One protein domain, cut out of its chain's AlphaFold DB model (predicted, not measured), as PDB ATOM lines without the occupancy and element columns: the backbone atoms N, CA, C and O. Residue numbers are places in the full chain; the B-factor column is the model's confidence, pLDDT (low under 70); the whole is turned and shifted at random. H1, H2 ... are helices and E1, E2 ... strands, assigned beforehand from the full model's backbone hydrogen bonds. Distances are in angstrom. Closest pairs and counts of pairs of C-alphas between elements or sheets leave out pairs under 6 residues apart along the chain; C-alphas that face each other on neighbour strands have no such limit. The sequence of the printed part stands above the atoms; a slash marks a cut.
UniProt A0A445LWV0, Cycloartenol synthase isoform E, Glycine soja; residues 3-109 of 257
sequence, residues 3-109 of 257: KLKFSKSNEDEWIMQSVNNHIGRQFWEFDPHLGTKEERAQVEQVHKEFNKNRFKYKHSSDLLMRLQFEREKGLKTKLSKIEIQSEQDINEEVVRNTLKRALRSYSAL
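This is residues 3 to 109 of the 257 residues of the protein "Cycloartenol synthase isoform E" of Glycine soja (UniProt A0A445LWV0). A small hairpin of strands E1 and E2 stands beside the short helix H2 in the middle, the longer helix H1 folds back beside H2 and meets it with residues 43 to 46 alone, and H3 is set off, touching no helix. Loop 7 to 25 and free-standing residues 85 to 93 make the far ends. The 107 residues, 52 in named elements, run E1 E2 H1 H2 H3, mostly helix; the whole is only just loose, close to extended, with radius of gyration 19.1 A and spans 61 by 35 by 29 A.

E1, residues 3 to 6, spans 10.0 A from C-alpha 3 at (43.030, -24.380, -17.639); E2, 26 to 30, 13.5 A. H1, 37 to 53, spans 24.4 A; H2, 63 to 72, 14.3 A; H3, 92 to 107, 22.0 A, ending at C-alpha (48.330, -42.482, -10.685).

E1 and E2 are antiparallel, with N 3 and O 29 2.8 A apart. The closest C-alphas of E1 and H2, Leu 4 and Met 65, are 6.8 A apart. H1, with residues 43 to 46 alone, and H2 form a helical hairpin and only just touch, with 3 pairs of C-alphas within 8 A, Val 43 and Leu 64 closest at 6.9 A; they run opposite ways at a shallow tilt of 25 degrees. H2 and H3 are apart. In H1, H2 and H3 every O i to N i+4 pair is within hydrogen-bond range.

The C-alphas farthest apart, Trp 14 and Gln 88, are 61.3 A apart. The printed part has no cut; links E1 to E2 and H2 to H3 are long. pLDDT is under 70 at residues 9 to 16 and 75 to 80.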
ATOM      1  N   LYS A   3      41.975 -23.380 -17.485       94.88
ATOM      2  CA  LYS A   3      43.030 -24.380 -17.639       94.88
ATOM      3  C   LYS A   3      43.798 -24.512 -16.339       94.88
ATOM      4  O   LYS A   3      44.211 -23.495 -15.782       94.88
ATOM      5  N   LEU A   4      44.013 -25.740 -15.883       94.19
ATOM      6  CA  LEU A   4      44.909 -25.968 -14.762       94.19
ATOM      7  C   LEU A   4      46.355 -25.782 -15.233       94.19
ATOM      8  O   LEU A   4      46.760 -26.287 -16.281       94.19
ATOM      9  N   LYS A   5      47.124 -25.022 -14.466       92.75
ATOM     10  CA  LYS A   5      48.540 -24.756 -14.695       92.75
ATOM     11  C   LYS A   5      49.320 -25.148 -13.456       92.75
ATOM     12  O   LYS A   5      48.821 -25.038 -12.335       92.75
ATOM     13  N   PHE A   6      50.562 -25.548 -13.679       91.19
ATOM     14  CA  PHE A   6      51.524 -25.822 -12.624       91.19
ATOM     15  C   PHE A   6      52.628 -24.780 -12.686       91.19
ATOM     16  O   PHE A   6      53.063 -24.398 -13.779       91.19
ATOM     17  N   SER A   7      53.044 -24.286 -11.523       83.81
ATOM     18  CA  SER A   7      54.187 -23.381 -11.462       83.81
ATOM     19  C   SER A   7      55.427 -24.107 -11.972       83.81
ATOM     20  O   SER A   7      55.633 -25.290 -11.710       83.81
ATOM     21  N   LYS A   8      56.252 -23.387 -12.725       75.56
ATOM     22  CA  LYS A   8      57.549 -23.875 -13.184       75.56
ATOM     23  C   LYS A   8      58.638 -23.117 -12.443       75.56
ATOM     24  O   LYS A   8      58.434 -21.961 -12.078       75.56
ATOM     25  N   SER A   9      59.786 -23.760 -12.257       67.12
ATOM     26  CA  SER A   9      60.997 -23.060 -11.831       67.12
ATOM     27  C   SER A   9      61.281 -21.950 -12.838       67.12
ATOM     28  O   SER A   9      61.463 -22.235 -14.021       67.12
ATOM     29  N   ASN A  10      61.271 -20.703 -12.379       64.00
ATOM     30  CA  ASN A  10      61.634 -19.554 -13.189       64.00
ATOM     31  C   ASN A  10      62.764 -18.831 -12.457       64.00
ATOM     32  O   ASN A  10      62.530 -18.158 -11.456       64.00
ATOM     33  N   GLU A  11      64.001 -19.044 -12.910       59.16
ATOM     34  CA  GLU A  11      65.206 -18.497 -12.266       59.16
ATOM     35  C   GLU A  11      65.263 -16.957 -12.340       59.16
ATOM     36  O   GLU A  11      65.961 -16.329 -11.546       59.16
ATOM     37  N   ASP A  12      64.464 -16.345 -13.223       58.97
ATOM     38  CA  ASP A  12      64.446 -14.902 -13.486       58.97
ATOM     39  C   ASP A  12      63.481 -14.089 -12.582       58.97
ATOM     40  O   ASP A  12      63.463 -12.855 -12.636       58.97
ATOM     41  N   GLU A  13      62.679 -14.730 -11.719       59.31
ATOM     42  CA  GLU A  13      61.773 -14.035 -10.785       59.31
ATOM     43  C   GLU A  13      62.468 -13.676  -9.458       59.31
ATOM     44  O   GLU A  13      62.359 -14.365  -8.445       59.31
ATOM     45  N   TRP A  14      63.157 -12.533  -9.433       56.62
ATOM     46  CA  TRP A  14      63.891 -12.057  -8.248       56.62
ATOM     47  C   TRP A  14      63.006 -11.676  -7.042       56.62
ATOM     48  O   TRP A  14      63.510 -11.568  -5.926       56.62
ATOM     49  N   ILE A  15      61.700 -11.458  -7.247       61.91
ATOM     50  CA  ILE A  15      60.783 -10.918  -6.223       61.91
ATOM     51  C   ILE A  15      60.200 -12.020  -5.319       61.91
ATOM     52  O   ILE A  15      59.907 -11.756  -4.153       61.91
ATOM     53  N   MET A  16      60.044 -13.256  -5.811       62.81
ATOM     54  CA  MET A  16      59.524 -14.381  -5.022       62.81
ATOM     55  C   MET A  16      60.373 -15.638  -5.207       62.81
ATOM     56  O   MET A  16      60.220 -16.381  -6.174       62.81
ATOM     57  N   GLN A  17      61.212 -15.927  -4.215       71.38
ATOM     58  CA  GLN A  17      61.950 -17.184  -4.124       71.38
ATOM     59  C   GLN A  17      61.184 -18.182  -3.248       71.38
ATOM     60  O   GLN A  17      60.643 -17.819  -2.202       71.38
ATOM     61  N   SER A  18      61.142 -19.453  -3.651       78.12
ATOM     62  CA  SER A  18      60.666 -20.542  -2.797       78.12
ATOM     63  C   SER A  18      61.798 -21.530  -2.528       78.12
ATOM     64  O   SER A  18      62.664 -21.750  -3.369       78.12
ATOM     65  N   VAL A  19      61.756 -22.192  -1.370       83.62
ATOM     66  CA  VAL A  19      62.731 -23.235  -0.992       83.62
ATOM     67  C   VAL A  19      62.641 -24.505  -1.849       83.62
ATOM     68  O   VAL A  19      63.444 -25.417  -1.691       83.62
ATOM     69  N   ASN A  20      61.643 -24.585  -2.732       82.44
ATOM     70  CA  ASN A  20      61.365 -25.735  -3.585       82.44
ATOM     71  C   ASN A  20      61.207 -25.361  -5.072       82.44
ATOM     72  O   ASN A  20      60.550 -26.095  -5.804       82.44
ATOM     73  N   ASN A  21      61.764 -24.225  -5.515       79.88
ATOM     74  CA  ASN A  21      61.723 -23.754  -6.911       79.88
ATOM     75  C   ASN A  21      60.313 -23.753  -7.531       79.88
ATOM     76  O   ASN A  21      60.114 -24.112  -8.690       79.88
ATOM     77  N   HIS A  22      59.322 -23.386  -6.721       80.06
ATOM     78  CA  HIS A  22      57.891 -23.356  -7.031       80.06
ATOM     79  C   HIS A  22      57.262 -24.697  -7.452       80.06
ATOM     80  O   HIS A  22      56.094 -24.712  -7.831       80.06
ATOM     81  N   ILE A  23      57.975 -25.819  -7.317       85.12
ATOM     82  CA  ILE A  23      57.464 -27.170  -7.606       85.12
ATOM     83  C   ILE A  23      56.262 -27.483  -6.700       85.12
ATOM     84  O   ILE A  23      56.217 -27.059  -5.539       85.12
ATOM     85  N   GLY A  24      55.281 -28.237  -7.208       87.06
ATOM     86  CA  GLY A  24      54.132 -28.664  -6.406       87.06
ATOM     87  C   GLY A  24      53.037 -27.611  -6.234       87.06
ATOM     88  O   GLY A  24      52.200 -27.734  -5.338       87.06
ATOM     89  N   ARG A  25      53.049 -26.549  -7.046       89.06
ATOM     90  CA  ARG A  25      52.042 -25.481  -7.010       89.06
ATOM     91  C   ARG A  25      51.136 -25.553  -8.227       89.06
ATOM     92  O   ARG A  25      51.586 -25.796  -9.343       89.06
ATOM     93  N   GLN A  26      49.862 -25.264  -8.000       92.50
ATOM     94  CA  GLN A  26      48.826 -25.254  -9.021       92.50
ATOM     95  C   GLN A  26      48.068 -23.926  -9.007       92.50
ATOM     96  O   GLN A  26      47.889 -23.317  -7.950       92.50
ATOM     97  N   PHE A  27      47.572 -23.509 -10.164       92.75
ATOM     98  CA  PHE A  27      46.645 -22.390 -10.297       92.75
ATOM     99  C   PHE A  27      45.790 -22.555 -11.555       92.75
ATOM    100  O   PHE A  27      46.111 -23.340 -12.448       92.75
ATOM    101  N   TRP A  28      44.685 -21.821 -11.621       94.69
ATOM    102  CA  TRP A  28      43.793 -21.823 -12.773       94.69
ATOM    103  C   TRP A  28      44.004 -20.558 -13.599       94.69
ATOM    104  O   TRP A  28      44.015 -19.457 -13.062       94.69
ATOM    105  N   GLU A  29      44.146 -20.718 -14.911       95.06
ATOM    106  CA  GLU A  29      44.278 -19.619 -15.867       95.06
ATOM    107  C   GLU A  29      43.112 -19.666 -16.850       95.06
ATOM    108  O   GLU A  29      42.786 -20.726 -17.392       95.06
ATOM    109  N   PHE A  30      42.455 -18.533 -17.082       95.56
ATOM    110  CA  PHE A  30      41.392 -18.462 -18.074       95.56
ATOM    111  C   PHE A  30      41.961 -18.175 -19.464       95.56
ATOM    112  O   PHE A  30      42.647 -17.178 -19.666       95.56
ATOM    113  N   ASP A  31      41.606 -19.010 -20.441       95.25
ATOM    114  CA  ASP A  31      41.959 -18.812 -21.848       95.25
ATOM    115  C   ASP A  31      40.682 -18.759 -22.718       95.25
ATOM    116  O   ASP A  31      39.965 -19.765 -22.823       95.25
ATOM    117  N   PRO A  32      40.349 -17.622 -23.361       94.00
ATOM    118  CA  PRO A  32      39.136 -17.478 -24.172       94.00
ATOM    119  C   PRO A  32      39.144 -18.318 -25.460       94.00
ATOM    120  O   PRO A  32      38.076 -18.578 -26.028       94.00
ATOM    121  N   HIS A  33      40.308 -18.784 -25.911       93.69
ATOM    122  CA  HIS A  33      40.501 -19.573 -27.130       93.69
ATOM    123  C   HIS A  33      40.648 -21.074 -26.857       93.69
ATOM    124  O   HIS A  33      40.504 -21.876 -27.776       93.69
ATOM    125  N   LEU A  34      40.817 -21.476 -25.597       91.75
ATOM    126  CA  LEU A  34      40.958 -22.881 -25.235       91.75
ATOM    127  C   LEU A  34      39.651 -23.680 -25.357       91.75
ATOM    128  O   LEU A  34      38.580 -23.238 -24.925       91.75
ATOM    129  N   GLY A  35      39.784 -24.894 -25.886       90.62
ATOM    130  CA  GLY A  35      38.766 -25.940 -25.930       90.62
ATOM    131  C   GLY A  35      37.739 -25.806 -27.059       90.62
ATOM    132  O   GLY A  35      37.362 -24.694 -27.443       90.62
ATOM    133  N   THR A  36      37.270 -26.946 -27.573       93.00
ATOM    134  CA  THR A  36      36.234 -27.021 -28.618       93.00
ATOM    135  C   THR A  36      34.862 -26.580 -28.094       93.00
ATOM    136  O   THR A  36      34.657 -26.376 -26.894       93.00
ATOM    137  N   LYS A  37      33.878 -26.429 -28.991       94.00
ATOM    138  CA  LYS A  37      32.500 -26.091 -28.594       94.00
ATOM    139  C   LYS A  37      31.906 -27.156 -27.673       94.00
ATOM    140  O   LYS A  37      31.261 -26.819 -26.685       94.00
ATOM    141  N   GLU A  38      32.163 -28.420 -27.982       93.00
ATOM    142  CA  GLU A  38      31.705 -29.582 -27.223       93.00
ATOM    143  C   GLU A  38      32.338 -29.599 -25.829       93.00
ATOM    144  O   GLU A  38      31.651 -29.816 -24.835       93.00
ATOM    145  N   GLU A  39      33.632 -29.292 -25.735       91.75
ATOM    146  CA  GLU A  39      34.351 -29.248 -24.460       91.75
ATOM    147  C   GLU A  39      33.853 -28.125 -23.553       91.75
ATOM    148  O   GLU A  39      33.643 -28.334 -22.357       91.75
ATOM    149  N   ARG A  40      33.615 -26.939 -24.119       93.19
ATOM    150  CA  ARG A  40      33.030 -25.811 -23.382       93.19
ATOM    151  C   ARG A  40      31.608 -26.127 -22.923       93.19
ATOM    152  O   ARG A  40      31.256 -25.814 -21.788       93.19
ATOM    153  N   ALA A  41      30.814 -26.781 -23.772       94.50
ATOM    154  CA  ALA A  41      29.470 -27.225 -23.416       94.50
ATOM    155  C   ALA A  41      29.489 -28.263 -22.284       94.50
ATOM    156  O   ALA A  41      28.644 -28.207 -21.394       94.50
ATOM    157  N   GLN A  42      30.474 -29.167 -22.269       94.19
ATOM    158  CA  GLN A  42      30.649 -30.136 -21.187       94.19
ATOM    159  C   GLN A  42      30.956 -29.451 -19.847       94.19
ATOM    160  O   GLN A  42      30.370 -29.813 -18.831       94.19
ATOM    161  N   VAL A  43      31.838 -28.444 -19.835       93.25
ATOM    162  CA  VAL A  43      32.138 -27.667 -18.617       93.25
ATOM    163  C   VAL A  43      30.894 -26.934 -18.114       93.25
ATOM    164  O   VAL A  43      30.586 -26.980 -16.925       93.25
ATOM    165  N   GLU A  44      30.135 -26.318 -19.017       94.69
ATOM    166  CA  GLU A  44      28.886 -25.642 -18.662       94.69
ATOM    167  C   GLU A  44      27.836 -26.615 -18.102       94.69
ATOM    168  O   GLU A  44      27.136 -26.306 -17.137       94.69
ATOM    169  N   GLN A  45      27.753 -27.824 -18.661       95.44
ATOM    170  CA  GLN A  45      26.883 -28.876 -18.141       95.44
ATOM    171  C   GLN A  45      27.283 -29.280 -16.717       95.44
ATOM    172  O   GLN A  45      26.419 -29.367 -15.845       95.44
ATOM    173  N   VAL A  46      28.583 -29.446 -16.453       94.12
ATOM    174  CA  VAL A  46      29.105 -29.734 -15.110       94.12
ATOM    175  C   VAL A  46      28.742 -28.628 -14.118       94.12
ATOM    176  O   VAL A  46      28.304 -28.926 -13.006       94.12
ATOM    177  N   HIS A  47      28.854 -27.356 -14.507       94.94
ATOM    178  CA  HIS A  47      28.447 -26.243 -13.646       94.94
ATOM    179  C   HIS A  47      26.959 -26.300 -13.288       94.94
ATOM    180  O   HIS A  47      26.599 -26.151 -12.117       94.94
ATOM    181  N   LYS A  48      26.091 -26.549 -14.275       95.94
ATOM    182  CA  LYS A  48      24.640 -26.672 -14.064       95.94
ATOM    183  C   LYS A  48      24.295 -27.852 -13.167       95.94
ATOM    184  O   LYS A  48      23.459 -27.726 -12.272       95.94
ATOM    185  N   GLU A  49      24.942 -28.994 -13.378       96.12
ATOM    186  CA  GLU A  49      24.742 -30.186 -12.559       96.12
ATOM    187  C   GLU A  49      25.197 -29.970 -11.117       96.12
ATOM    188  O   GLU A  49      24.464 -30.336 -10.194       96.12
ATOM    189  N   PHE A  50      26.348 -29.328 -10.907       96.44
ATOM    190  CA  PHE A  50      26.807 -28.981  -9.566       96.44
ATOM    191  C   PHE A  50      25.826 -28.027  -8.884       96.44
ATOM    192  O   PHE A  50      25.363 -28.318  -7.785       96.44
ATOM    193  N   ASN A  51      25.409 -26.950  -9.559       95.94
ATOM    194  CA  ASN A  51      24.436 -26.008  -9.006       95.94
ATOM    195  C   ASN A  51      23.115 -26.696  -8.625       95.94
ATOM    196  O   ASN A  51      22.597 -26.456  -7.535       95.94
ATOM    197  N   LYS A  52      22.594 -27.591  -9.473       96.81
ATOM    198  CA  LYS A  52      21.367 -28.355  -9.198       96.81
ATOM    199  C   LYS A  52      21.500 -29.262  -7.971       96.81
ATOM    200  O   LYS A  52      20.529 -29.455  -7.246       96.81
ATOM    201  N   ASN A  53      22.686 -29.824  -7.740       96.62
ATOM    202  CA  ASN A  53      22.939 -30.784  -6.665       96.62
ATOM    203  C   ASN A  53      23.672 -30.184  -5.452       96.62
ATOM    204  O   ASN A  53      24.009 -30.927  -4.531       96.62
ATOM    205  N   ARG A  54      23.881 -28.863  -5.415       95.12
ATOM    206  CA  ARG A  54      24.714 -28.160  -4.421       95.12
ATOM    207  C   ARG A  54      24.298 -28.347  -2.959       95.12
ATOM    208  O   ARG A  54      25.082 -28.115  -2.047       95.12
ATOM    209  N   PHE A  55      23.054 -28.747  -2.706       95.94
ATOM    210  CA  PHE A  55      22.573 -29.046  -1.352       95.94
ATOM    211  C   PHE A  55      22.833 -30.497  -0.939       95.94
ATOM    212  O   PHE A  55      22.929 -30.780   0.250       95.94
ATOM    213  N   LYS A  56      23.004 -31.400  -1.910       95.69
ATOM    214  CA  LYS A  56      23.310 -32.816  -1.688       95.69
ATOM    215  C   LYS A  56      24.812 -33.087  -1.663       95.69
ATOM    216  O   LYS A  56      25.272 -33.880  -0.850       95.69
ATOM    217  N   TYR A  57      25.566 -32.445  -2.551       94.25
ATOM    218  CA  TYR A  57      27.014 -32.598  -2.654       94.25
ATOM    219  C   TYR A  57      27.672 -31.227  -2.563       94.25
ATOM    220  O   TYR A  57      27.456 -30.374  -3.420       94.25
ATOM    221  N   LYS A  58      28.463 -31.024  -1.507       94.12
ATOM    222  CA  LYS A  58      29.140 -29.750  -1.229       94.12
ATOM    223  C   LYS A  58      30.488 -29.613  -1.939       94.12
ATOM    224  O   LYS A  58      30.963 -28.506  -2.125       94.12
ATOM    225  N   HIS A  59      31.089 -30.725  -2.358       94.25
ATOM    226  CA  HIS A  59      32.426 -30.753  -2.955       94.25
ATOM    227  C   HIS A  59      32.374 -30.765  -4.482       94.25
ATOM    228  O   HIS A  59      31.589 -31.506  -5.077       94.25
ATOM    229  N   SER A  60      33.284 -30.024  -5.115       90.62
ATOM    230  CA  SER A  60      33.452 -29.963  -6.577       90.62
ATOM    231  C   SER A  60      33.880 -31.304  -7.201       90.62
ATOM    232  O   SER A  60      33.739 -31.513  -8.409       90.62
ATOM    233  N   SER A  61      34.402 -32.221  -6.376       91.06
ATOM    234  CA  SER A  61      34.971 -33.516  -6.776       91.06
ATOM    235  C   SER A  61      36.126 -33.407  -7.783       91.06
ATOM    236  O   SER A  61      36.405 -34.368  -8.505       91.06
ATOM    237  N   ASP A  62      36.780 -32.242  -7.864       92.81
ATOM    238  CA  ASP A  62      37.817 -31.926  -8.855       92.81
ATOM    239  C   ASP A  62      37.374 -32.165 -10.302       92.81
ATOM    240  O   ASP A  62      38.190 -32.476 -11.172       92.81
ATOM    241  N   LEU A  63      36.071 -32.083 -10.588       92.44
ATOM    242  CA  LEU A  63      35.538 -32.616 -11.841       92.44
ATOM    243  C   LEU A  63      36.121 -31.907 -13.071       92.44
ATOM    244  O   LEU A  63      36.476 -32.561 -14.049       92.44
ATOM    245  N   LEU A  64      36.311 -30.586 -13.002       92.88
ATOM    246  CA  LEU A  64      36.939 -29.826 -14.083       92.88
ATOM    247  C   LEU A  64      38.399 -30.248 -14.325       92.88
ATOM    248  O   LEU A  64      38.804 -30.400 -15.477       92.88
ATOM    249  N   MET A  65      39.170 -30.475 -13.256       92.88
ATOM    250  CA  MET A  65      40.545 -30.977 -13.340       92.88
ATOM    251  C   MET A  65      40.569 -32.382 -13.938       92.88
ATOM    252  O   MET A  65      41.306 -32.629 -14.889       92.88
ATOM    253  N   ARG A  66      39.732 -33.293 -13.432       91.62
ATOM    254  CA  ARG A  66      39.644 -34.676 -13.921       91.62
ATOM    255  C   ARG A  66      39.331 -34.719 -15.414       91.62
ATOM    256  O   ARG A  66      40.005 -35.438 -16.140       91.62
ATOM    257  N   LEU A  67      38.407 -33.883 -15.892       90.62
ATOM    258  CA  LEU A  67      38.105 -33.766 -17.322       90.62
ATOM    259  C   LEU A  67      39.306 -33.289 -18.155       90.62
ATOM    260  O   LEU A  67      39.436 -33.671 -19.316       90.62
ATOM    261  N   GLN A  68      40.176 -32.426 -17.623       91.44
ATOM    262  CA  GLN A  68      41.401 -32.013 -18.329       91.44
ATOM    263  C   GLN A  68      42.432 -33.138 -18.360       91.44
ATOM    264  O   GLN A  68      42.913 -33.482 -19.435       91.44
ATOM    265  N   PHE A  69      42.675 -33.789 -17.223       90.44
ATOM    266  CA  PHE A  69      43.585 -34.931 -17.133       90.44
ATOM    267  C   PHE A  69      43.157 -36.099 -18.025       90.44
ATOM    268  O   PHE A  69      43.993 -36.709 -18.689       90.44
ATOM    269  N   GLU A  70      41.857 -36.403 -18.078       87.44
ATOM    270  CA  GLU A  70      41.319 -37.448 -18.951       87.44
ATOM    271  C   GLU A  70      41.629 -37.190 -20.425       87.44
ATOM    272  O   GLU A  70      41.974 -38.124 -21.156       87.44
ATOM    273  N   ARG A  71      41.563 -35.924 -20.844       85.69
ATOM    274  CA  ARG A  71      41.888 -35.495 -22.207       85.69
ATOM    275  C   ARG A  71      43.386 -35.532 -22.476       85.69
ATOM    276  O   ARG A  71      43.801 -36.154 -23.450       85.69
ATOM    277  N   GLU A  72      44.186 -34.912 -21.615       86.38
ATOM    278  CA  GLU A  72      45.635 -34.771 -21.807       86.38
ATOM    279  C   GLU A  72      46.358 -36.120 -21.773       86.38
ATOM    280  O   GLU A  72      47.259 -36.367 -22.571       86.38
ATOM    281  N   LYS A  73      45.926 -37.030 -20.896       83.12
ATOM    282  CA  LYS A  73      46.568 -38.339 -20.704       83.12
ATOM    283  C   LYS A  73      45.859 -39.482 -21.419       83.12
ATOM    284  O   LYS A  73      46.254 -40.639 -21.274       83.12
ATOM    285  N   GLY A  74      44.794 -39.185 -22.167       72.62
ATOM    286  CA  GLY A  74      44.015 -40.187 -22.896       72.62
ATOM    287  C   GLY A  74      43.407 -41.260 -21.987       72.62
ATOM    288  O   GLY A  74      43.298 -42.424 -22.389       72.62
ATOM    289  N   LEU A  75      43.020 -40.893 -20.761       63.97
ATOM    290  CA  LEU A  75      42.473 -41.821 -19.771       63.97
ATOM    291  C   LEU A  75      41.052 -42.211 -20.149       63.97
ATOM    292  O   LEU A  75      40.067 -41.719 -19.614       63.97
ATOM    293  N   LYS A  76      40.924 -43.174 -21.054       58.12
ATOM    294  CA  LYS A  76      39.708 -43.976 -21.120       58.12
ATOM    295  C   LYS A  76      39.829 -45.007 -20.012       58.12
ATOM    296  O   LYS A  76      40.446 -46.050 -20.223       58.12
ATOM    297  N   THR A  77      39.281 -44.724 -18.833       53.91
ATOM    298  CA  THR A  77      39.215 -45.656 -17.695       53.91
ATOM    299  C   THR A  77      38.316 -46.846 -18.066       53.91
ATOM    300  O   THR A  77      37.180 -46.979 -17.634       53.91
ATOM    301  N   LYS A  78      38.823 -47.728 -18.933       53.31
ATOM    302  CA  LYS A  78      38.149 -48.887 -19.541       53.31
ATOM    303  C   LYS A  78      38.062 -50.093 -18.602       53.31
ATOM    304  O   LYS A  78      37.986 -51.229 -19.057       53.31
ATOM    305  N   LEU A  79      38.122 -49.887 -17.292       55.84
ATOM    306  CA  LEU A  79      37.974 -50.985 -16.344       55.84
ATOM    307  C   LEU A  79      36.562 -50.939 -15.775       55.84
ATOM    308  O   LEU A  79      36.231 -50.019 -15.018       55.84
ATOM    309  N   SER A  80      35.756 -51.932 -16.158       61.12
ATOM    310  CA  SER A  80      34.364 -52.097 -15.741       61.12
ATOM    311  C   SER A  80      34.224 -51.956 -14.228       61.12
ATOM    312  O   SER A  80      35.029 -52.471 -13.447       61.12
ATOM    313  N   LYS A  81      33.213 -51.193 -13.804       70.50
ATOM    314  CA  LYS A  81      32.829 -51.118 -12.396       70.50
ATOM    315  C   LYS A  81      32.310 -52.489 -11.980       70.50
ATOM    316  O   LYS A  81      31.345 -52.968 -12.557       70.50
ATOM    317  N   ILE A  82      32.984 -53.109 -11.014       74.06
ATOM    318  CA  ILE A  82      32.463 -54.291 -10.329       74.06
ATOM    319  C   ILE A  82      31.463 -53.761  -9.303       74.06
ATOM    320  O   ILE A  82      31.840 -52.975  -8.431       74.06
ATOM    321  N   GLU A  83      30.192 -54.108  -9.462       76.69
ATOM    322  CA  GLU A  83      29.162 -53.807  -8.471       76.69
ATOM    323  C   GLU A  83      29.132 -54.935  -7.445       76.69
ATOM    324  O   GLU A  83      28.907 -56.091  -7.792       76.69
ATOM    325  N   ILE A  84      29.417 -54.592  -6.191       79.06
ATOM    326  CA  ILE A  84      29.358 -55.511  -5.056       79.06
ATOM    327  C   ILE A  84      27.969 -55.341  -4.443       79.06
ATOM    328  O   ILE A  84      27.625 -54.232  -4.033       79.06
ATOM    329  N   GLN A  85      27.162 -56.404  -4.430       80.44
ATOM    330  CA  GLN A  85      25.798 -56.364  -3.889       80.44
ATOM    331  C   GLN A  85      25.760 -56.734  -2.404       80.44
ATOM    332  O   GLN A  85      24.911 -56.230  -1.671       80.44
ATOM    333  N   SER A  86      26.693 -57.574  -1.948       84.31
ATOM    334  CA  SER A  86      26.802 -58.001  -0.556       84.31
ATOM    335  C   SER A  86      28.258 -58.198  -0.119       84.31
ATOM    336  O   SER A  86      29.153 -58.389  -0.943       84.31
ATOM    337  N   GLU A  87      28.511 -58.197   1.193       80.75
ATOM    338  CA  GLU A  87      29.846 -58.487   1.745       80.75
ATOM    339  C   GLU A  87      30.343 -59.900   1.394       80.75
ATOM    340  O   GLU A  87      31.547 -60.134   1.343       80.75
ATOM    341  N   GLN A  88      29.431 -60.832   1.098       82.12
ATOM    342  CA  GLN A  88      29.758 -62.210   0.714       82.12
ATOM    343  C   GLN A  88      30.377 -62.301  -0.688       82.12
ATOM    344  O   GLN A  88      31.089 -63.258  -0.983       82.12
ATOM    345  N   ASP A  89      30.163 -61.287  -1.533       82.38
ATOM    346  CA  ASP A  89      30.740 -61.203  -2.879       82.38
ATOM    347  C   ASP A  89      32.199 -60.703  -2.858       82.38
ATOM    348  O   ASP A  89      32.875 -60.670  -3.891       82.38
ATOM    349  N   ILE A  90      32.702 -60.292  -1.687       89.06
ATOM    350  CA  ILE A  90      34.067 -59.793  -1.518       89.06
ATOM    351  C   ILE A  90      35.032 -60.977  -1.460       89.06
ATOM    352  O   ILE A  90      35.133 -61.691  -0.465       89.06
ATOM    353  N   ASN A  91      35.805 -61.146  -2.528       90.94
ATOM    354  CA  ASN A  91      36.898 -62.110  -2.602       90.94
ATOM    355  C   ASN A  91      38.205 -61.439  -3.053       90.94
ATOM    356  O   ASN A  91      38.242 -60.262  -3.428       90.94
ATOM    357  N   GLU A  92      39.301 -62.198  -3.018       92.50
ATOM    358  CA  GLU A  92      40.633 -61.695  -3.359       92.50
ATOM    359  C   GLU A  92      40.704 -61.118  -4.782       92.50
ATOM    360  O   GLU A  92      41.357 -60.097  -5.007       92.50
ATOM    361  N   GLU A  93      40.011 -61.726  -5.747       88.75
ATOM    362  CA  GLU A  93      39.992 -61.255  -7.132       88.75
ATOM    363  C   GLU A  93      39.281 -59.901  -7.253       88.75
ATOM    364  O   GLU A  93      39.810 -58.977  -7.879       88.75
ATOM    365  N   VAL A  94      38.124 -59.749  -6.604       88.94
ATOM    366  CA  VAL A  94      37.362 -58.492  -6.562       88.94
ATOM    367  C   VAL A  94      38.193 -57.377  -5.929       88.94
ATOM    368  O   VAL A  94      38.283 -56.279  -6.493       88.94
ATOM    369  N   VAL A  95      38.862 -57.654  -4.805       91.06
ATOM    370  CA  VAL A  95      39.741 -56.687  -4.131       91.06
ATOM    371  C   VAL A  95      40.923 -56.321  -5.028       91.06
ATOM    372  O   VAL A  95      41.190 -55.140  -5.251       91.06
ATOM    373  N   ARG A  96      41.605 -57.312  -5.611       91.06
ATOM    374  CA  ARG A  96      42.758 -57.108  -6.501       91.06
ATOM    375  C   ARG A  96      42.387 -56.283  -7.733       91.06
ATOM    376  O   ARG A  96      43.134 -55.379  -8.111       91.06
ATOM    377  N   ASN A  97      41.245 -56.568  -8.355       87.50
ATOM    378  CA  ASN A  97      40.752 -55.821  -9.509       87.50
ATOM    379  C   ASN A  97      40.360 -54.392  -9.121       87.50
ATOM    380  O   ASN A  97      40.718 -53.449  -9.827       87.50
ATOM    381  N   THR A  98      39.705 -54.207  -7.975       88.44
ATOM    382  CA  THR A  98      39.343 -52.880  -7.456       88.44
ATOM    383  C   THR A  98      40.577 -52.042  -7.128       88.44
ATOM    384  O   THR A  98      40.666 -50.895  -7.566       88.44
ATOM    385  N   LEU A  99      41.580 -52.620  -6.465       91.44
ATOM    386  CA  LEU A  99      42.837 -51.940  -6.153       91.44
ATOM    387  C   LEU A  99      43.599 -51.548  -7.424       91.44
ATOM    388  O   LEU A  99      44.021 -50.402  -7.558       91.44
ATOM    389  N   LYS A 100      43.729 -52.458  -8.401       90.06
ATOM    390  CA  LYS A 100      44.360 -52.144  -9.698       90.06
ATOM    391  C   LYS A 100      43.655 -50.991 -10.410       90.06
ATOM    392  O   LYS A 100      44.322 -50.159 -11.023       90.06
ATOM    393  N   ARG A 101      42.322 -50.932 -10.336       86.50
ATOM    394  CA  ARG A 101      41.520 -49.830 -10.888       86.50
ATOM    395  C   ARG A 101      41.807 -48.524 -10.162       86.50
ATOM    396  O   ARG A 101      42.129 -47.548 -10.824       86.50
ATOM    397  N   ALA A 102      41.751 -48.526  -8.831       88.50
ATOM    398  CA  ALA A 102      42.019 -47.346  -8.018       88.50
ATOM    399  C   ALA A 102      43.430 -46.790  -8.262       88.50
ATOM    400  O   ALA A 102      43.572 -45.607  -8.556       88.50
ATOM    401  N   LEU A 103      44.458 -47.647  -8.239       91.62
ATOM    402  CA  LEU A 103      45.846 -47.247  -8.480       91.62
ATOM    403  C   LEU A 103      46.044 -46.675  -9.886       91.62
ATOM    404  O   LEU A 103      46.690 -45.643 -10.036       91.62
ATOM    405  N   ARG A 104      45.462 -47.297 -10.920       87.44
ATOM    406  CA  ARG A 104      45.520 -46.768 -12.294       87.44
ATOM    407  C   ARG A 104      44.817 -45.420 -12.413       87.44
ATOM    408  O   ARG A 104      45.377 -44.506 -13.001       87.44
ATOM    409  N   SER A 105      43.627 -45.281 -11.835       85.19
ATOM    410  CA  SER A 105      42.889 -44.018 -11.863       85.19
ATOM    411  C   SER A 105      43.620 -42.909 -11.107       85.19
ATOM    412  O   SER A 105      43.678 -41.786 -11.588       85.19
ATOM    413  N   TYR A 106      44.185 -43.206  -9.935       89.88
ATOM    414  CA  TYR A 106      44.820 -42.195  -9.092       89.88
ATOM    415  C   TYR A 106      46.221 -41.811  -9.580       89.88
ATOM    416  O   TYR A 106      46.550 -40.630  -9.608       89.88
ATOM    417  N   SER A 107      47.029 -42.774 -10.045       90.69
ATOM    418  CA  SER A 107      48.330 -42.482 -10.685       90.69
ATOM    419  C   SER A 107      48.170 -41.590 -11.911       90.69
ATOM    420  O   SER A 107      48.997 -40.725 -12.179       90.69
ATOM    421  N   ALA A 108      47.054 -41.733 -12.615       88.50
ATOM    422  CA  ALA A 108      46.766 -40.894 -13.748       88.50
ATOM    423  C   ALA A 108      46.524 -39.420 -13.392       88.50
ATOM    424  O   ALA A 108      46.700 -38.570 -14.257       88.50
ATOM    425  N   LEU A 109      46.193 -39.096 -12.140       91.06
ATOM    426  CA  LEU A 109      46.030 -37.719 -11.662       91.06
ATOM    427  C   LEU A 109      47.351 -37.056 -11.235       91.06
ATOM    428  O   LEU A 109      47.334 -35.889 -10.873       91.06
TER     429      LEU A 109